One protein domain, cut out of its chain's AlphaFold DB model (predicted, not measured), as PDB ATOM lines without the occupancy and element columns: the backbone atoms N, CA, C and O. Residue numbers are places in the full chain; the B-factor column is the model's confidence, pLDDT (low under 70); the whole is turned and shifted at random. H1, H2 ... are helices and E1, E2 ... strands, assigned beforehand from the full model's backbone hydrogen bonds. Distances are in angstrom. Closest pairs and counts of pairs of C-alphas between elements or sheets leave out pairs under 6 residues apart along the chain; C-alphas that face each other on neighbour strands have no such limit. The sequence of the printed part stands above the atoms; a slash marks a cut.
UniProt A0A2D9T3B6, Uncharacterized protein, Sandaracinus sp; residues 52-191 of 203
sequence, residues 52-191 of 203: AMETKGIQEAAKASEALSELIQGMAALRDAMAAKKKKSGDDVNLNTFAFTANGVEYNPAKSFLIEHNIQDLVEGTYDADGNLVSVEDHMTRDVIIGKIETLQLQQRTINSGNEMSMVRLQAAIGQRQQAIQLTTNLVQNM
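What this domain is: This is residues 52 to 191 of the 203 residues of an uncharacterized protein of Sandaracinus sp (UniProt A0A2D9T3B6). Two long helices, H1 and H3, run side by side in opposite directions and make the length of a rod, and a small, loose head lies at the end where H1 finishes and H3 starts. In the head, the hairpin of E1 and E2 packs on H1 through E1, short H2 is near H1, and the hairpin of E3 and E4 lies off to one side; at the other end, residues 174 to 191 of H3 stick out beyond H1. The printed part has 140 residues with three named helices and four named strands, in the order H1 E1 E2 H2 E3 E4 H3; its two sheets, E1 - E2 and E3 - E4, are both antiparallel. The class is mostly helix, and the whole is extended, with a radius of gyration of the C-alphas of 23.5 A and spans of 80 by 39 by 23 A.

How they stand to each other: Strands E1, residues 100 to 102, and E2, residues 105 to 107, form a hairpin, antiparallel at 143 degrees; N 102 and O 105 are 2.9 A apart and N 107 and O 100 are 2.8 A apart, within hydrogen-bond range. H1, residues 52 to 85, has 9 pairs of C-alphas within 8 A of E1, the closest those of Gly 74 and Ala 102 at 5.0 A, while H1 and E2 are apart. H2, residues 111 to 116, is near H1, and its closest C-alphas to E2 are those of Phe 113 and Tyr 107, 6.3 A apart. H3, residues 142 to 191, touches H1 at a shallow tilt of 17 degrees, opposite ways, the closest C-alphas being those of Asn 163 and Ile 58, 5.8 A apart. E3, residues 125 to 127, and E4, residues 133 to 136, form a second hairpin, antiparallel at 158 degrees, with N 126 and O 135 within hydrogen-bond range at 2.8 A; both strands are apart from H1. In H1, H2 and H3 every O i to N i+4 pair is within hydrogen-bond range.

Where its parts are: H3 is 73.1 A from first to last C-alpha; it begins with C-alpha 142 at (209.851, 158.490, 229.890) and ends with C-alpha 191 at (192.788, 134.103, 163.123). H1 is 49.9 A long and begins with C-alpha 52 at (198.019, 150.665, 188.784). H2 spans 8.7 A, E1 6.7 A, E2 6.3 A, E3 5.8 A and E4 7.1 A.

The domain as a whole: The C-alphas of Lys 87 and Met 191 are the two farthest apart, at 81.3 A. The printed part has no cut. The link from H1 to E1, 14 residues, is long; in it, residues 93 to 94 pair antiparallel with residues 139 to 140. The mean pLDDT of the printed part is 84.8, and it is under 70 at residue 87, residues 89 to 90, residues 120 to 129 and residues 131 to 139.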
ATOM      1  N   ALA A  52     197.815 149.247 188.498       96.00
ATOM      2  CA  ALA A  52     198.019 150.665 188.784       96.00
ATOM      3  C   ALA A  52     197.592 151.028 190.216       96.00
ATOM      4  O   ALA A  52     198.305 151.757 190.906       96.00
ATOM      5  N   MET A  53     196.458 150.491 190.673       95.00
ATOM      6  CA  MET A  53     195.937 150.723 192.019       95.00
ATOM      7  C   MET A  53     196.854 150.141 193.101       95.00
ATOM      8  O   MET A  53     197.232 150.863 194.019       95.00
ATOM      9  N   GLU A  54     197.268 148.878 192.964       94.00
ATOM     10  CA  GLU A  54     198.167 148.221 193.925       94.00
ATOM     11  C   GLU A  54     199.546 148.894 193.947       94.00
ATOM     12  O   GLU A  54     200.106 149.138 195.011       94.00
ATOM     13  N   THR A  55     200.075 149.282 192.781       96.31
ATOM     14  CA  THR A  55     201.357 150.003 192.698       96.31
ATOM     15  C   THR A  55     201.287 151.337 193.436       96.31
ATOM     16  O   THR A  55     202.205 151.679 194.182       96.31
ATOM     17  N   LYS A  56     200.193 152.089 193.260       96.50
ATOM     18  CA  LYS A  56     199.974 153.346 193.979       96.50
ATOM     19  C   LYS A  56     199.857 153.112 195.490       96.50
ATOM     20  O   LYS A  56     200.506 153.824 196.250       96.50
ATOM     21  N   GLY A  57     199.099 152.098 195.912       93.50
ATOM     22  CA  GLY A  57     198.959 151.734 197.324       93.50
ATOM     23  C   GLY A  57     200.303 151.401 197.981       93.50
ATOM     24  O   GLY A  57     200.618 151.944 199.036       93.50
ATOM     25  N   ILE A  58     201.144 150.604 197.313       94.81
ATOM     26  CA  ILE A  58     202.501 150.274 197.783       94.81
ATOM     27  C   ILE A  58     203.360 151.538 197.934       94.81
ATOM     28  O   ILE A  58     204.071 151.685 198.925       94.81
ATOM     29  N   GLN A  59     203.298 152.472 196.978       95.44
ATOM     30  CA  GLN A  59     204.053 153.728 197.055       95.44
ATOM     31  C   GLN A  59     203.606 154.612 198.226       95.44
ATOM     32  O   GLN A  59     204.444 155.198 198.909       95.44
ATOM     33  N   GLU A  60     202.299 154.727 198.456       93.69
ATOM     34  CA  GLU A  60     201.746 155.507 199.569       93.69
ATOM     35  C   GLU A  60     202.128 154.897 200.920       93.69
ATOM     36  O   GLU A  60     202.586 155.599 201.820       93.69
ATOM     37  N   ALA A  61     202.023 153.578 201.040       91.06
ATOM     38  CA  ALA A  61     202.391 152.866 202.250       91.06
ATOM     39  C   ALA A  61     203.911 152.854 202.505       91.06
ATOM     40  O   ALA A  61     204.327 152.894 203.661       91.06
ATOM     41  N   ALA A  62     204.752 152.854 201.464       94.00
ATOM     42  CA  ALA A  62     206.199 153.034 201.611       94.00
ATOM     43  C   ALA A  62     206.531 154.406 202.221       94.00
ATOM     44  O   ALA A  62     207.234 154.467 203.227       94.00
ATOM     45  N   LYS A  63     205.930 155.485 201.700       93.25
ATOM     46  CA  LYS A  63     206.074 156.839 202.269       93.25
ATOM     47  C   LYS A  63     205.596 156.911 203.720       93.25
ATOM     48  O   LYS A  63     206.242 157.538 204.554       93.25
ATOM     49  N   ALA A  64     204.476 156.259 204.036       90.62
ATOM     50  CA  ALA A  64     203.979 156.194 205.408       90.62
ATOM     51  C   ALA A  64     204.947 155.438 206.338       90.62
ATOM     52  O   ALA A  64     205.178 155.867 207.465       90.62
ATOM     53  N   SER A  65     205.543 154.338 205.867       93.50
ATOM     54  CA  SER A  65     206.528 153.561 206.630       93.50
ATOM     55  C   SER A  65     207.825 154.341 206.873       93.50
ATOM     56  O   SER A  65     208.385 154.264 207.970       93.50
ATOM     57  N   GLU A  66     208.271 155.135 205.893       93.19
ATOM     58  CA  GLU A  66     209.402 156.064 206.027       93.19
ATOM     59  C   GLU A  66     209.115 157.135 207.086       93.19
ATOM     60  O   GLU A  66     209.880 157.259 208.043       93.19
ATOM     61  N   ALA A  67     207.967 157.816 206.998       90.00
ATOM     62  CA  ALA A  67     207.558 158.825 207.978       90.00
ATOM     63  C   ALA A  67     207.445 158.248 209.402       90.00
ATOM     64  O   ALA A  67     207.883 158.870 210.371       90.00
ATOM     65  N   LEU A  68     206.912 157.028 209.549       92.12
ATOM     66  CA  LEU A  68     206.894 156.330 210.839       92.12
ATOM     67  C   LEU A  68     208.304 156.005 211.338       92.12
ATOM     68  O   LEU A  68     208.551 156.098 212.538       92.12
ATOM     69  N   SER A  69     209.231 155.627 210.455       94.00
ATOM     70  CA  SER A  69     210.615 155.338 210.845       94.00
ATOM     71  C   SER A  69     211.323 156.584 211.367       94.00
ATOM     72  O   SER A  69     211.929 156.530 212.438       94.00
ATOM     73  N   GLU A  70     211.206 157.706 210.654       91.38
ATOM     74  CA  GLU A  70     211.756 158.997 211.080       91.38
ATOM     75  C   GLU A  70     211.203 159.407 212.441       91.38
ATOM     76  O   GLU A  70     211.948 159.834 213.329       91.38
ATOM     77  N   LEU A  71     209.902 159.200 212.634       90.88
ATOM     78  CA  LEU A  71     209.247 159.513 213.884       90.88
ATOM     79  C   LEU A  71     209.708 158.611 215.039       90.88
ATOM     80  O   LEU A  71     210.009 159.100 216.127       90.88
ATOM     81  N   ILE A  72     209.798 157.296 214.820       93.38
ATOM     82  CA  ILE A  72     210.313 156.344 215.815       93.38
ATOM     83  C   ILE A  72     211.736 156.732 216.229       93.38
ATOM     84  O   ILE A  72     212.057 156.700 217.419       93.38
ATOM     85  N   GLN A  73     212.579 157.132 215.274       94.50
ATOM     86  CA  GLN A  73     213.944 157.585 215.543       94.50
ATOM     87  C   GLN A  73     213.964 158.875 216.369       94.50
ATOM     88  O   GLN A  73     214.686 158.946 217.365       94.50
ATOM     89  N   GLY A  74     213.137 159.866 216.024       91.25
ATOM     90  CA  GLY A  74     213.043 161.109 216.791       91.25
ATOM     91  C   GLY A  74     212.507 160.898 218.212       91.25
ATOM     92  O   GLY A  74     213.068 161.428 219.171       91.25
ATOM     93  N   MET A  75     211.507 160.030 218.384       91.06
ATOM     94  CA  MET A  75     210.991 159.639 219.701       91.06
ATOM     95  C   MET A  75     212.035 158.876 220.529       91.06
ATOM     96  O   MET A  75     212.148 159.087 221.738       91.06
ATOM     97  N   ALA A  76     212.837 158.012 219.899       93.75
ATOM     98  CA  ALA A  76     213.940 157.327 220.568       93.75
ATOM     99  C   ALA A  76     215.040 158.309 221.009       93.75
ATOM    100  O   ALA A  76     215.525 158.209 222.137       93.75
ATOM    101  N   ALA A  77     215.374 159.296 220.174       93.31
ATOM    102  CA  ALA A  77     216.310 160.360 220.532       93.31
ATOM    103  C   ALA A  77     215.791 161.202 221.710       93.31
ATOM    104  O   ALA A  77     216.543 161.482 222.647       93.31
ATOM    105  N   LEU A  78     214.495 161.536 221.717       90.50
ATOM    106  CA  LEU A  78     213.843 162.230 222.830       90.50
ATOM    107  C   LEU A  78     213.937 161.411 224.128       90.50
ATOM    108  O   LEU A  78     214.363 161.931 225.161       90.50
ATOM    109  N   ARG A  79     213.607 160.113 224.068       91.00
ATOM    110  CA  ARG A  79     213.725 159.172 225.196       91.00
ATOM    111  C   ARG A  79     215.146 159.139 225.762       91.00
ATOM    112  O   ARG A  79     215.320 159.174 226.981       91.00
ATOM    113  N   ASP A  80     216.150 159.039 224.898       91.31
ATOM    114  CA  ASP A  80     217.551 158.907 225.307       91.31
ATOM    115  C   ASP A  80     218.086 160.212 225.901       91.31
ATOM    116  O   ASP A  80     218.757 160.201 226.937       91.31
ATOM    117  N   ALA A  81     217.698 161.351 225.328       89.38
ATOM    118  CA  ALA A  81     218.010 162.660 225.880       89.38
ATOM    119  C   ALA A  81     217.341 162.863 227.260       89.38
ATOM    120  O   ALA A  81     217.960 163.408 228.181       89.38
ATOM    121  N   MET A  82     216.101 162.395 227.447       87.94
ATOM    122  CA  MET A  82     215.425 162.434 228.750       87.94
ATOM    123  C   MET A  82     216.124 161.548 229.783       87.94
ATOM    124  O   MET A  82     216.333 161.986 230.915       87.94
ATOM    125  N   ALA A  83     216.559 160.347 229.389       87.81
ATOM    126  CA  ALA A  83     217.325 159.447 230.250       87.81
ATOM    127  C   ALA A  83     218.691 160.034 230.661       87.81
ATOM    128  O   ALA A  83     219.165 159.783 231.770       87.81
ATOM    129  N   ALA A  84     219.315 160.845 229.800       86.56
ATOM    130  CA  ALA A  84     220.547 161.559 230.130       86.56
ATOM    131  C   ALA A  84     220.320 162.677 231.163       86.56
ATOM    132  O   ALA A  84     221.159 162.888 232.043       86.56
ATOM    133  N   LYS A  85     219.182 163.384 231.087       82.56
ATOM    134  CA  LYS A  85     218.853 164.498 231.993       82.56
ATOM    135  C   LYS A  85     218.280 164.028 233.333       82.56
ATOM    136  O   LYS A  85     218.523 164.676 234.352       82.56
ATOM    137  N   LYS A  86     217.544 162.912 233.360       76.06
ATOM    138  CA  LYS A  86     216.912 162.366 234.568       76.06
ATOM    139  C   LYS A  86     217.222 160.880 234.744       76.06
ATOM    140  O   LYS A  86     216.925 160.056 233.888       76.06
ATOM    141  N   LYS A  87     217.805 160.530 235.898       63.16
ATOM    142  CA  LYS A  87     218.260 159.160 236.203       63.16
ATOM    143  C   LYS A  87     217.136 158.196 236.616       63.16
ATOM    144  O   LYS A  87     217.379 156.992 236.629       63.16
ATOM    145  N   LYS A  88     215.944 158.681 236.989       70.31
ATOM    146  CA  LYS A  88     214.810 157.848 237.439       70.31
ATOM    147  C   LYS A  88     213.680 157.861 236.400       70.31
ATOM    148  O   LYS A  88     213.376 158.913 235.856       70.31
ATOM    149  N   SER A  89     213.061 156.698 236.148       61.69
ATOM    150  CA  SER A  89     212.045 156.501 235.085       61.69
ATOM    151  C   SER A  89     210.762 157.320 235.276       61.69
ATOM    152  O   SER A  89     210.124 157.673 234.292       61.69
ATOM    153  N   GLY A  90     210.414 157.657 236.521       64.44
ATOM    154  CA  GLY A  90     209.171 158.358 236.865       64.44
ATOM    155  C   GLY A  90     209.303 159.867 237.059       64.44
ATOM    156  O   GLY A  90     208.383 160.475 237.585       64.44
ATOM    157  N   ASP A  91     210.444 160.471 236.714       74.06
ATOM    158  CA  ASP A  91     210.591 161.917 236.855       74.06
ATOM    159  C   ASP A  91     210.134 162.640 235.575       74.06
ATOM    160  O   ASP A  91     210.727 162.465 234.508       74.06
ATOM    161  N   ASP A  92     209.173 163.552 235.702       78.44
ATOM    162  CA  ASP A  92     208.620 164.275 234.553       78.44
ATOM    163  C   ASP A  92     209.582 165.302 233.962       78.44
ATOM    164  O   ASP A  92     210.189 166.098 234.688       78.44
ATOM    165  N   VAL A  93     209.717 165.354 232.638       80.44
ATOM    166  CA  VAL A  93     210.542 166.369 231.967       80.44
ATOM    167  C   VAL A  93     209.651 167.450 231.379       80.44
ATOM    168  O   VAL A  93     208.716 167.151 230.648       80.44
ATOM    169  N   ASN A  94     209.959 168.714 231.691       82.38
ATOM    170  CA  ASN A  94     209.284 169.855 231.083       82.38
ATOM    171  C   ASN A  94     209.744 170.030 229.623       82.38
ATOM    172  O   ASN A  94     210.877 170.458 229.378       82.38
ATOM    173  N   LEU A  95     208.865 169.734 228.671       82.31
ATOM    174  CA  LEU A  95     209.126 169.775 227.234       82.31
ATOM    175  C   LEU A  95     209.336 171.194 226.683       82.31
ATOM    176  O   LEU A  95     209.979 171.327 225.645       82.31
ATOM    177  N   ASN A  96     208.878 172.246 227.375       82.19
ATOM    178  CA  ASN A  96     209.071 173.653 226.980       82.19
ATOM    179  C   ASN A  96     210.468 174.201 227.291       82.19
ATOM    180  O   ASN A  96     210.838 175.272 226.824       82.19
ATOM    181  N   THR A  97     211.244 173.490 228.103       81.69
ATOM    182  CA  THR A  97     212.613 173.890 228.484       81.69
ATOM    183  C   THR A  97     213.644 172.828 228.130       81.69
ATOM    184  O   THR A  97     214.838 172.965 228.409       81.69
ATOM    185  N   PHE A  98     213.179 171.717 227.568       84.62
ATOM    186  CA  PHE A  98     214.014 170.612 227.167       84.62
ATOM    187  C   PHE A  98     214.436 170.804 225.718       84.62
ATOM    188  O   PHE A  98     213.594 171.056 224.866       84.62
ATOM    189  N   ALA A  99     215.733 170.687 225.460       87.94
ATOM    190  CA  ALA A  99     216.282 170.681 224.117       87.94
ATOM    191  C   ALA A  99     216.842 169.292 223.826       87.94
ATOM    192  O   ALA A  99     217.428 168.658 224.711       87.94
ATOM    193  N   PHE A 100     216.655 168.822 222.601       91.12
ATOM    194  CA  PHE A 100     217.246 167.577 222.127       91.12
ATOM    195  C   PHE A 100     217.505 167.651 220.625       91.12
ATOM    196  O   PHE A 100     216.981 168.522 219.936       91.12
ATOM    197  N   THR A 101     218.315 166.731 220.113       89.25
ATOM    198  CA  THR A 101     218.625 166.645 218.685       89.25
ATOM    199  C   THR A 101     218.039 165.359 218.120       89.25
ATOM    200  O   THR A 101     218.313 164.280 218.644       89.25
ATOM    201  N   ALA A 102     217.271 165.466 217.039       89.88
ATOM    202  CA  ALA A 102     216.765 164.334 216.271       89.88
ATOM    203  C   ALA A 102     217.005 164.583 214.782       89.88
ATOM    204  O   ALA A 102     216.790 165.686 214.292       89.88
ATOM    205  N   ASN A 103     217.480 163.561 214.067       88.12
ATOM    206  CA  ASN A 103     217.722 163.616 212.618       88.12
ATOM    207  C   ASN A 103     218.604 164.806 212.177       88.12
ATOM    208  O   ASN A 103     218.422 165.369 211.103       88.12
ATOM    209  N   GLY A 104     219.562 165.210 213.020       87.38
ATOM    210  CA  GLY A 104     220.453 166.346 212.755       87.38
ATOM    211  C   GLY A 104     219.835 167.732 212.985       87.38
ATOM    212  O   GLY A 104     220.524 168.728 212.785       87.38
ATOM    213  N   VAL A 105     218.580 167.807 213.436       88.94
ATOM    214  CA  VAL A 105     217.881 169.049 213.787       88.94
ATOM    215  C   VAL A 105     217.801 169.174 215.308       88.94
ATOM    216  O   VAL A 105     217.451 168.221 216.007       88.94
ATOM    217  N   GLU A 106     218.163 170.342 215.836       91.50
ATOM    218  CA  GLU A 106     217.985 170.670 217.251       91.50
ATOM    219  C   GLU A 106     216.572 171.214 217.487       91.50
ATOM    220  O   GLU A 106     216.168 172.209 216.889       91.50
ATOM    221  N   TYR A 107     215.837 170.569 218.387       88.44
ATOM    222  CA  TYR A 107     214.496 170.961 218.796       88.44
ATOM    223  C   TYR A 107     214.557 171.623 220.169       88.44
ATOM    224  O   TYR A 107     214.856 170.969 221.172       88.44
ATOM    225  N   ASN A 108     214.253 172.921 220.217       87.56
ATOM    226  CA  ASN A 108     214.194 173.715 221.440       87.56
ATOM    227  C   ASN A 108     213.049 174.746 221.342       87.56
ATOM    228  O   ASN A 108     213.195 175.742 220.632       87.56
ATOM    229  N   PRO A 109     211.904 174.533 222.017       84.88
ATOM    230  CA  PRO A 109     211.620 173.453 222.965       84.88
ATOM    231  C   PRO A 109     211.351 172.101 222.297       84.88
ATOM    232  O   PRO A 109     210.845 172.058 221.181       84.88
ATOM    233  N   ALA A 110     211.575 170.992 222.999       83.31
ATOM    234  CA  ALA A 110     211.276 169.634 222.536       83.31
ATOM    235  C   ALA A 110     209.806 169.441 222.127       83.31
ATOM    236  O   ALA A 110     209.500 168.622 221.265       83.31
ATOM    237  N   LYS A 111     208.898 170.247 222.690       81.88
ATOM    238  CA  LYS A 111     207.490 170.324 222.277       81.88
ATOM    239  C   LYS A 111     207.315 170.637 220.782       81.88
ATOM    240  O   LYS A 111     206.349 170.169 220.187       81.88
ATOM    241  N   SER A 112     208.245 171.373 220.166       83.00
ATOM    242  CA  SER A 112     208.209 171.674 218.726       83.00
ATOM    243  C   SER A 112     208.225 170.409 217.863       83.00
ATOM    244  O   SER A 112     207.439 170.328 216.927       83.00
ATOM    245  N   PHE A 113     208.996 169.386 218.246       86.75
ATOM    246  CA  PHE A 113     209.009 168.087 217.567       86.75
ATOM    247  C   PHE A 113     207.637 167.396 217.616       86.75
ATOM    248  O   PHE A 113     207.131 166.919 216.604       86.75
ATOM    249  N   LEU A 114     206.991 167.374 218.788       82.75
ATOM    250  CA  LEU A 114     205.670 166.751 218.940       82.75
ATOM    251  C   LEU A 114     204.588 167.484 218.138       82.75
ATOM    252  O   LEU A 114     203.670 166.852 217.616       82.75
ATOM    253  N   ILE A 115     204.697 168.813 218.042       81.00
ATOM    254  CA  ILE A 115     203.794 169.649 217.248       81.00
ATOM    255  C   ILE A 115     204.004 169.396 215.755       81.00
ATOM    256  O   ILE A 115     203.026 169.164 215.048       81.00
ATOM    257  N   GLU A 116     205.254 169.409 215.290       83.12
ATOM    258  CA  GLU A 116     205.616 169.208 213.883       83.12
ATOM    259  C   GLU A 116     205.149 167.849 213.356       83.12
ATOM    260  O   GLU A 116     204.610 167.759 212.255       83.12
ATOM    261  N   HIS A 117     205.260 166.803 214.177       81.88
ATOM    262  CA  HIS A 117     204.828 165.455 213.811       81.88
ATOM    263  C   HIS A 117     203.365 165.141 214.170       81.88
ATOM    264  O   HIS A 117     202.941 163.992 214.046       81.88
ATOM    265  N   ASN A 118     202.584 166.143 214.592       78.19
ATOM    266  CA  ASN A 118     201.168 166.023 214.955       78.19
ATOM    267  C   ASN A 118     200.877 164.910 215.983       78.19
ATOM    268  O   ASN A 118     199.952 164.115 215.829       78.19
ATOM    269  N   ILE A 119     201.684 164.843 217.039       73.94
ATOM    270  CA  ILE A 119     201.556 163.843 218.114       73.94
ATOM    271  C   ILE A 119     201.238 164.518 219.440       73.94
ATOM    272  O   ILE A 119     201.653 164.082 220.512       73.94
ATOM    273  N   GLN A 120     200.497 165.616 219.348       65.75
ATOM    274  CA  GLN A 120     200.088 166.421 220.490       65.75
ATOM    275  C   GLN A 120     199.169 165.633 221.432       65.75
ATOM    276  O   GLN A 120     199.192 165.890 222.629       65.75
ATOM    277  N   ASP A 121     198.487 164.597 220.925       63.84
ATOM    278  CA  ASP A 121     197.689 163.635 221.701       63.84
ATOM    279  C   ASP A 121     198.486 162.905 222.799       63.84
ATOM    280  O   ASP A 121     197.899 162.302 223.691       63.84
ATOM    281  N   LEU A 122     199.823 162.907 222.728       56.00
ATOM    282  CA  LEU A 122     200.680 162.347 223.781       56.00
ATOM    283  C   LEU A 122     200.787 163.214 225.017       56.00
ATOM    284  O   LEU A 122     201.289 162.756 226.042       56.00
ATOM    285  N   VAL A 123     200.451 164.485 224.880       56.69
ATOM    286  CA  VAL A 123     200.639 165.438 225.943       56.69
ATOM    287  C   VAL A 123     199.296 165.551 226.647       56.69
ATOM    288  O   VAL A 123     198.341 166.069 226.070       56.69
ATOM    289  N   GLU A 124     199.199 164.970 227.847       55.69
ATOM    290  CA  GLU A 124     197.954 164.953 228.614       55.69
ATOM    291  C   GLU A 124     197.456 166.387 228.787       55.69
ATOM    292  O   GLU A 124     198.109 167.248 229.370       55.69
ATOM    293  N   GLY A 125     196.311 166.668 228.177       55.72
ATOM    294  CA  GLY A 125     195.643 167.948 228.269       55.72
ATOM    295  C   GLY A 125     194.616 167.919 229.380       55.72
ATOM    296  O   GLY A 125     193.770 167.031 229.432       55.72
ATOM    297  N   THR A 126     194.627 168.931 230.235       52.34
ATOM    298  CA  THR A 126     193.408 169.311 230.943       52.34
ATOM    299  C   THR A 126     192.465 169.954 229.934       52.34
ATOM    300  O   THR A 126     192.820 170.926 229.262       52.34
ATOM    301  N   TYR A 127     191.279 169.373 229.799       57.75
ATOM    302  CA  TYR A 127     190.187 169.915 228.999       57.75
ATOM    303  C   TYR A 127     189.239 170.685 229.928       57.75
ATOM    304  O   TYR A 127     189.032 170.269 231.072       57.75
ATOM    305  N   ASP A 128     188.687 171.813 229.481       61.94
ATOM    306  CA  ASP A 128     187.617 172.487 230.224       61.94
ATOM    307  C   ASP A 128     186.329 171.656 230.172       61.94
ATOM    308  O   ASP A 128     186.220 170.639 229.482       61.94
ATOM    309  N   ALA A 129     185.323 172.107 230.922       66.38
ATOM    310  CA  ALA A 129     183.990 171.514 230.922       66.38
ATOM    311  C   ALA A 129     183.312 171.521 229.534       66.38
ATOM    312  O   ALA A 129     182.345 170.787 229.342       66.38
ATOM    313  N   ASP A 130     183.827 172.310 228.586       71.81
ATOM    314  CA  ASP A 130     183.319 172.450 227.222       71.81
ATOM    315  C   ASP A 130     184.104 171.590 226.208       71.81
ATOM    316  O   ASP A 130     183.792 171.591 225.016       71.81
ATOM    317  N   GLY A 131     185.095 170.816 226.667       56.44
ATOM    318  CA  GLY A 131     185.911 169.931 225.835       56.44
ATOM    319  C   GLY A 131     187.034 170.634 225.068       56.44
ATOM    320  O   GLY A 131     187.652 170.012 224.202       56.44
ATOM    321  N   ASN A 132     187.335 171.898 225.371       59.94
ATOM    322  CA  ASN A 132     188.478 172.603 224.797       59.94
ATOM    323  C   ASN A 132     189.743 172.315 225.606       59.94
ATOM    324  O   ASN A 132     189.718 172.227 226.831       59.94
ATOM    325  N   LEU A 133     190.876 172.202 224.920       52.88
ATOM    326  CA  LEU A 133     192.187 171.989 225.530       52.88
ATOM    327  C   LEU A 133     192.631 173.257 226.292       52.88
ATOM    328  O   LEU A 133     192.952 174.269 225.670       52.88
ATOM    329  N   VAL A 134     192.650 173.214 227.627       54.03
ATOM    330  CA  VAL A 134     192.942 174.369 228.508       54.03
ATOM    331  C   VAL A 134     194.418 174.456 228.857       54.03
ATOM    332  O   VAL A 134     195.004 175.538 228.869       54.03
ATOM    333  N   SER A 135     195.032 173.320 229.164       54.53
ATOM    334  CA  SER A 135     196.453 173.245 229.470       54.53
ATOM    335  C   SER A 135     196.951 171.864 229.117       54.53
ATOM    336  O   SER A 135     196.543 170.870 229.706       54.53
ATOM    337  N   VAL A 136     197.868 171.830 228.169       55.91
ATOM    338  CA  VAL A 136     198.702 170.674 227.901       55.91
ATOM    339  C   VAL A 136     199.693 170.563 229.060       55.91
ATOM    340  O   VAL A 136     200.474 171.493 229.248       55.91
ATOM    341  N   GLU A 137     199.656 169.492 229.855       58.41
ATOM    342  CA  GLU A 137     200.701 169.236 230.844       58.41
ATOM    343  C   GLU A 137     202.040 169.197 230.110       58.41
ATOM    344  O   GLU A 137     202.352 168.276 229.369       58.41
ATOM    345  N   ASP A 138     202.869 170.222 230.297       69.94
ATOM    346  CA  ASP A 138     204.167 170.325 229.619       69.94
ATOM    347  C   ASP A 138     205.181 169.283 230.121       69.94
ATOM    348  O   ASP A 138     206.365 169.340 229.791       69.94
ATOM    349  N   HIS A 139     204.722 168.355 230.950       69.50
ATOM    350  CA  HIS A 139     205.453 167.326 231.640       69.50
ATOM    351  C   HIS A 139     205.161 165.983 230.983       69.50
ATOM    352  O   HIS A 139     204.016 165.578 230.839       69.50
ATOM    353  N   MET A 140     206.215 165.296 230.557       78.38
ATOM    354  CA  MET A 140     206.099 163.962 229.980       78.38
ATOM    355  C   MET A 140     207.024 163.009 230.723       78.38
ATOM    356  O   MET A 140     208.197 163.327 230.967       78.38
ATOM    357  N   THR A 141     206.500 161.834 231.072       82.62
ATOM    358  CA  THR A 141     207.304 160.737 231.611       82.62
ATOM    359  C   THR A 141     208.015 160.000 230.484       82.62
ATOM    360  O   THR A 141     207.574 159.951 229.333       82.62
ATOM    361  N   ARG A 142     209.134 159.360 230.824       83.38
ATOM    362  CA  ARG A 142     209.851 158.490 229.890       83.38
ATOM    363  C   ARG A 142     208.988 157.309 229.434       83.38
ATOM    364  O   ARG A 142     209.084 156.895 228.280       83.38
ATOM    365  N   ASP A 143     208.164 156.781 230.331       84.75
ATOM    366  CA  ASP A 143     207.361 155.585 230.084       84.75
ATOM    367  C   ASP A 143     206.268 155.846 229.027       84.75
ATOM    368  O   ASP A 143     206.049 154.998 228.161       84.75
ATOM    369  N   VAL A 144     205.678 157.050 228.995       83.62
ATOM    370  CA  VAL A 144     204.729 157.471 227.940       83.62
ATOM    371  C   VAL A 144     205.386 157.463 226.554       83.62
ATOM    372  O   VAL A 144     204.811 156.954 225.588       83.62
ATOM    373  N   ILE A 145     206.623 157.957 226.446       86.50
ATOM    374  CA  ILE A 145     207.376 157.949 225.180       86.50
ATOM    375  C   ILE A 145     207.671 156.517 224.733       86.50
ATOM    376  O   ILE A 145     207.529 156.206 223.550       86.50
ATOM    377  N   ILE A 146     208.049 155.634 225.662       89.69
ATOM    378  CA  ILE A 146     208.300 154.216 225.366       89.69
ATOM    379  C   ILE A 146     207.028 153.550 224.831       89.69
ATOM    380  O   ILE A 146     207.069 152.970 223.746       89.69
ATOM    381  N   GLY A 147     205.894 153.701 225.522       87.50
ATOM    382  CA  GLY A 147     204.618 153.132 225.078       87.50
ATOM    383  C   GLY A 147     204.189 153.635 223.694       87.50
ATOM    384  O   GLY A 147     203.658 152.878 222.872       87.50
ATOM    385  N   LYS A 148     204.483 154.898 223.365       87.25
ATOM    386  CA  LYS A 148     204.212 155.414 222.020       87.25
ATOM    387  C   LYS A 148     205.152 154.852 220.965       87.25
ATOM    388  O   LYS A 148     204.676 154.524 219.881       87.25
ATOM    389  N   ILE A 149     206.447 154.725 221.255       91.44
ATOM    390  CA  ILE A 149     207.397 154.074 220.341       91.44
ATOM    391  C   ILE A 149     206.903 152.664 220.005       91.44
ATOM    392  O   ILE A 149     206.858 152.307 218.831       91.44
ATOM    393  N   GLU A 150     206.462 151.895 221.000       93.12
ATOM    394  CA  GLU A 150     205.906 150.551 220.794       93.12
ATOM    395  C   GLU A 150     204.643 150.571 219.919       93.12
ATOM    396  O   GLU A 150     204.503 149.755 219.004       93.12
ATOM    397  N   THR A 151     203.752 151.544 220.138       91.00
ATOM    398  CA  THR A 151     202.552 151.746 219.308       91.00
ATOM    399  C   THR A 151     202.915 152.063 217.853       91.00
ATOM    400  O   THR A 151     202.360 151.466 216.931       91.00
ATOM    401  N   LEU A 152     203.876 152.961 217.625       91.19
ATOM    402  CA  LEU A 152     204.348 153.328 216.286       91.19
ATOM    403  C   LEU A 152     205.046 152.150 215.593       91.19
ATOM    404  O   LEU A 152     204.828 151.908 214.409       91.19
ATOM    405  N   GLN A 153     205.834 151.364 216.330       94.94
ATOM    406  CA  GLN A 153     206.448 150.133 215.825       94.94
ATOM    407  C   GLN A 153     205.403 149.074 215.458       94.94
ATOM    408  O   GLN A 153     205.587 148.321 214.500       94.94
ATOM    409  N   LEU A 154     204.302 148.978 216.209       94.69
ATOM    410  CA  LEU A 154     203.182 148.114 215.848       94.69
ATOM    411  C   LEU A 154     202.526 148.585 214.543       94.69
ATOM    412  O   LEU A 154     202.382 147.778 213.630       94.69
ATOM    413  N   GLN A 155     202.219 149.879 214.422       91.88
ATOM    414  CA  GLN A 155     201.669 150.462 213.192       91.88
ATOM    415  C   GLN A 155     202.588 150.226 211.987       91.88
ATOM    416  O   GLN A 155     202.123 149.798 210.931       91.88
ATOM    417  N   GLN A 156     203.899 150.423 212.150       94.44
ATOM    418  CA  GLN A 156     204.877 150.186 211.090       94.44
ATOM    419  C   GLN A 156     204.897 148.716 210.649       94.44
ATOM    420  O   GLN A 156     204.918 148.428 209.454       94.44
ATOM    421  N   ARG A 157     204.831 147.769 211.596       96.06
ATOM    422  CA  ARG A 157     204.719 146.335 211.279       96.06
ATOM    423  C   ARG A 157     203.435 146.012 210.519       96.06
ATOM    424  O   ARG A 157     203.492 145.258 209.552       96.06
ATOM    425  N   THR A 158     202.304 146.595 210.913       94.38
ATOM    426  CA  THR A 158     201.026 146.423 210.206       94.38
ATOM    427  C   THR A 158     201.102 146.944 208.772       94.38
ATOM    428  O   THR A 158     200.685 146.241 207.855       94.38
ATOM    429  N   ILE A 159     201.684 148.130 208.554       92.94
ATOM    430  CA  ILE A 159     201.878 148.692 207.209       92.94
ATOM    431  C   ILE A 159     202.789 147.795 206.370       92.94
ATOM    432  O   ILE A 159     202.452 147.478 205.232       92.94
ATOM    433  N   ASN A 160     203.914 147.343 206.926       93.81
ATOM    434  CA  ASN A 160     204.845 146.476 206.205       93.81
ATOM    435  C   ASN A 160     204.195 145.137 205.822       93.81
ATOM    436  O   ASN A 160     204.321 144.706 204.679       93.81
ATOM    437  N   SER A 161     203.423 144.527 206.726       93.88
ATOM    438  CA  SER A 161     202.662 143.309 206.425       93.88
ATOM    439  C   SER A 161     201.593 143.542 205.346       93.88
ATOM    440  O   SER A 161     201.441 142.728 204.434       93.88
ATOM    441  N   GLY A 162     200.895 144.682 205.388       93.25
ATOM    442  CA  GLY A 162     199.967 145.090 204.330       93.25
ATOM    443  C   GLY A 162     200.659 145.256 202.973       93.25
ATOM    444  O   GLY A 162     200.159 144.762 201.964       93.25
ATOM    445  N   ASN A 163     201.845 145.867 202.954       93.06
ATOM    446  CA  ASN A 163     202.668 146.023 201.753       93.06
ATOM    447  C   ASN A 163     203.124 144.691 201.167       93.06
ATOM    448  O   ASN A 163     203.068 144.514 199.951       93.06
ATOM    449  N   GLU A 164     203.549 143.747 202.005       93.50
ATOM    450  CA  GLU A 164     203.883 142.391 201.564       93.50
ATOM    451  C   GLU A 164     202.681 141.731 200.879       93.50
ATOM    452  O   GLU A 164     202.818 141.173 199.789       93.50
ATOM    453  N   MET A 165     201.481 141.874 201.451       93.69
ATOM    454  CA  MET A 165     200.259 141.344 200.845       93.69
ATOM    455  C   MET A 165     199.922 142.031 199.513       93.69
ATOM    456  O   MET A 165     199.608 141.348 198.536       93.69
ATOM    457  N   SER A 166     200.016 143.361 199.436       92.62
ATOM    458  CA  SER A 166     199.812 144.103 198.184       92.62
ATOM    459  C   SER A 166     200.841 143.734 197.116       92.62
ATOM    460  O   SER A 166     200.486 143.606 195.945       92.62
ATOM    461  N   MET A 167     202.096 143.461 197.487       95.19
ATOM    462  CA  MET A 167     203.097 142.946 196.547       95.19
ATOM    463  C   MET A 167     202.719 141.567 196.003       95.19
ATOM    464  O   MET A 167     202.842 141.338 194.799       95.19
ATOM    465  N   VAL A 168     202.219 140.661 196.846       94.38
ATOM    466  CA  VAL A 168     201.729 139.347 196.397       94.38
ATOM    467  C   VAL A 168     200.565 139.511 195.412       94.38
ATOM    468  O   VAL A 168     200.560 138.884 194.350       94.38
ATOM    469  N   ARG A 169     199.609 140.403 195.705       92.62
ATOM    470  CA  ARG A 169     198.487 140.708 194.797       92.62
ATOM    471  C   ARG A 169     198.962 141.305 193.476       92.62
ATOM    472  O   ARG A 169     198.492 140.895 192.416       92.62
ATOM    473  N   LEU A 170     199.924 142.224 193.523       95.38
ATOM    474  CA  LEU A 170     200.537 142.817 192.339       95.38
ATOM    475  C   LEU A 170     201.207 141.747 191.465       95.38
ATOM    476  O   LEU A 170     200.977 141.709 190.257       95.38
ATOM    477  N   GLN A 171     201.987 140.843 192.064       94.75
ATOM    478  CA  GLN A 171     202.624 139.733 191.349       94.75
ATOM    479  C   GLN A 171     201.589 138.801 190.708       94.75
ATOM    480  O   GLN A 171     201.739 138.426 189.541       94.75
ATOM    481  N   ALA A 172     200.506 138.483 191.422       95.00
ATOM    482  CA  ALA A 172     199.406 137.690 190.883       95.00
ATOM    483  C   ALA A 172     198.726 138.385 189.688       95.00
ATOM    484  O   ALA A 172     198.530 137.762 188.642       95.00
ATOM    485  N   ALA A 173     198.427 139.684 189.796       93.31
ATOM    486  CA  ALA A 173     197.825 140.467 188.715       93.31
ATOM    487  C   ALA A 173     198.742 140.548 187.479       93.31
ATOM    488  O   ALA A 173     198.278 140.388 186.348       93.31
ATOM    489  N   ILE A 174     200.054 140.714 187.679       95.31
ATOM    490  CA  ILE A 174     201.052 140.688 186.600       95.31
ATOM    491  C   ILE A 174     201.085 139.316 185.915       95.31
ATOM    492  O   ILE A 174     201.081 139.251 184.684       95.31
ATOM    493  N   GLY A 175     201.069 138.223 186.684       95.38
ATOM    494  CA  GLY A 175     201.014 136.865 186.138       95.38
ATOM    495  C   GLY A 175     199.769 136.639 185.276       95.38
ATOM    496  O   GLY A 175     199.871 136.173 184.139       95.38
ATOM    497  N   GLN A 176     198.598 137.061 185.761       93.94
ATOM    498  CA  GLN A 176     197.349 136.992 184.997       93.94
ATOM    499  C   GLN A 176     197.403 137.841 183.720       93.94
ATOM    500  O   GLN A 176     196.926 137.417 182.665       93.94
ATOM    501  N   ARG A 177     198.020 139.027 183.781       94.00
ATOM    502  CA  ARG A 177     198.196 139.902 182.616       94.00
ATOM    503  C   ARG A 177     199.053 139.242 181.542       94.00
ATOM    504  O   ARG A 177     198.687 139.277 180.370       94.00
ATOM    505  N   GLN A 178     200.169 138.620 181.923       95.12
ATOM    506  CA  GLN A 178     201.039 137.907 180.983       95.12
ATOM    507  C   GLN A 178     200.305 136.748 180.297       95.12
ATOM    508  O   GLN A 178     200.399 136.605 179.078       95.12
ATOM    509  N   GLN A 179     199.514 135.976 181.047       93.69
ATOM    510  CA  GLN A 179     198.685 134.904 180.485       93.69
ATOM    511  C   GLN A 179     197.644 135.445 179.494       93.69
ATOM    512  O   GLN A 179     197.509 134.920 178.390       93.69
ATOM    513  N   ALA A 180     196.947 136.533 179.837       88.88
ATOM    514  CA  ALA A 180     195.972 137.157 178.944       88.88
ATOM    515  C   ALA A 180     196.615 137.679 177.642       88.88
ATOM    516  O   ALA A 180     196.031 137.532 176.566       88.88
ATOM    517  N   ILE A 181     197.835 138.225 177.710       92.50
ATOM    518  CA  ILE A 181     198.606 138.637 176.526       92.50
ATOM    519  C   ILE A 181     198.952 137.428 175.649       92.50
ATOM    520  O   ILE A 181     198.767 137.489 174.432       92.50
ATOM    521  N   GLN A 182     199.417 136.324 176.240       93.19
ATOM    522  CA  GLN A 182     199.729 135.095 175.501       93.19
ATOM    523  C   GLN A 182     198.491 134.524 174.799       93.19
ATOM    524  O   GLN A 182     198.552 134.221 173.609       93.19
ATOM    525  N   LEU A 183     197.350 134.453 175.493       90.81
ATOM    526  CA  LEU A 183     196.080 134.009 174.905       90.81
ATOM    527  C   LEU A 183     195.645 134.905 173.744       90.81
ATOM    528  O   LEU A 183     195.295 134.403 172.679       90.81
ATOM    529  N   THR A 184     195.726 136.225 173.926       91.75
ATOM    530  CA  THR A 184     195.406 137.197 172.870       91.75
ATOM    531  C   THR A 184     196.319 137.003 171.659       91.75
ATOM    532  O   THR A 184     195.851 136.999 170.525       91.75
ATOM    533  N   THR A 185     197.612 136.780 171.893       93.88
ATOM    534  CA  THR A 185     198.609 136.582 170.832       93.88
ATOM    535  C   THR A 185     198.321 135.310 170.038       93.88
ATOM    536  O   THR A 185     198.257 135.359 168.810       93.88
ATOM    537  N   ASN A 186     198.074 134.195 170.729       91.56
ATOM    538  CA  ASN A 186     197.732 132.919 170.102       91.56
ATOM    539  C   ASN A 186     196.428 133.017 169.298       91.56
ATOM    540  O   ASN A 186     196.338 132.485 168.195       91.56
ATOM    541  N   LEU A 187     195.426 133.735 169.815       91.38
ATOM    542  CA  LEU A 187     194.148 133.921 169.128       91.38
ATOM    543  C   LEU A 187     194.319 134.738 167.840       91.38
ATOM    544  O   LEU A 187     193.850 134.313 166.786       91.38
ATOM    545  N   VAL A 188     195.059 135.851 167.888       92.25
ATOM    546  CA  VAL A 188     195.362 136.661 166.693       92.25
ATOM    547  C   VAL A 188     196.160 135.859 165.659       92.25
ATOM    548  O   VAL A 188     195.864 135.937 164.465       92.25
ATOM    549  N   GLN A 189     197.142 135.062 166.091       93.12
ATOM    550  CA  GLN A 189     197.902 134.183 165.196       93.12
ATOM    551  C   GLN A 189     196.999 133.145 164.517       93.12
ATOM    552  O   GLN A 189     197.067 132.987 163.298       93.12
ATOM    553  N   ASN A 190     196.112 132.501 165.278       91.38
ATOM    554  CA  ASN A 190     195.162 131.525 164.745       91.38
ATOM    555  C   ASN A 190     194.176 132.163 163.755       91.38
ATOM    556  O   ASN A 190     193.946 131.597 162.689       91.38
ATOM    557  N   MET A 191     193.648 133.356 164.054       89.94
ATOM    558  CA  MET A 191     192.788 134.103 163.123       89.94
ATOM    559  C   MET A 191     193.515 134.423 161.815       89.94
ATOM    560  O   MET A 191     192.964 134.217 160.737       89.94
TER     561      MET A 191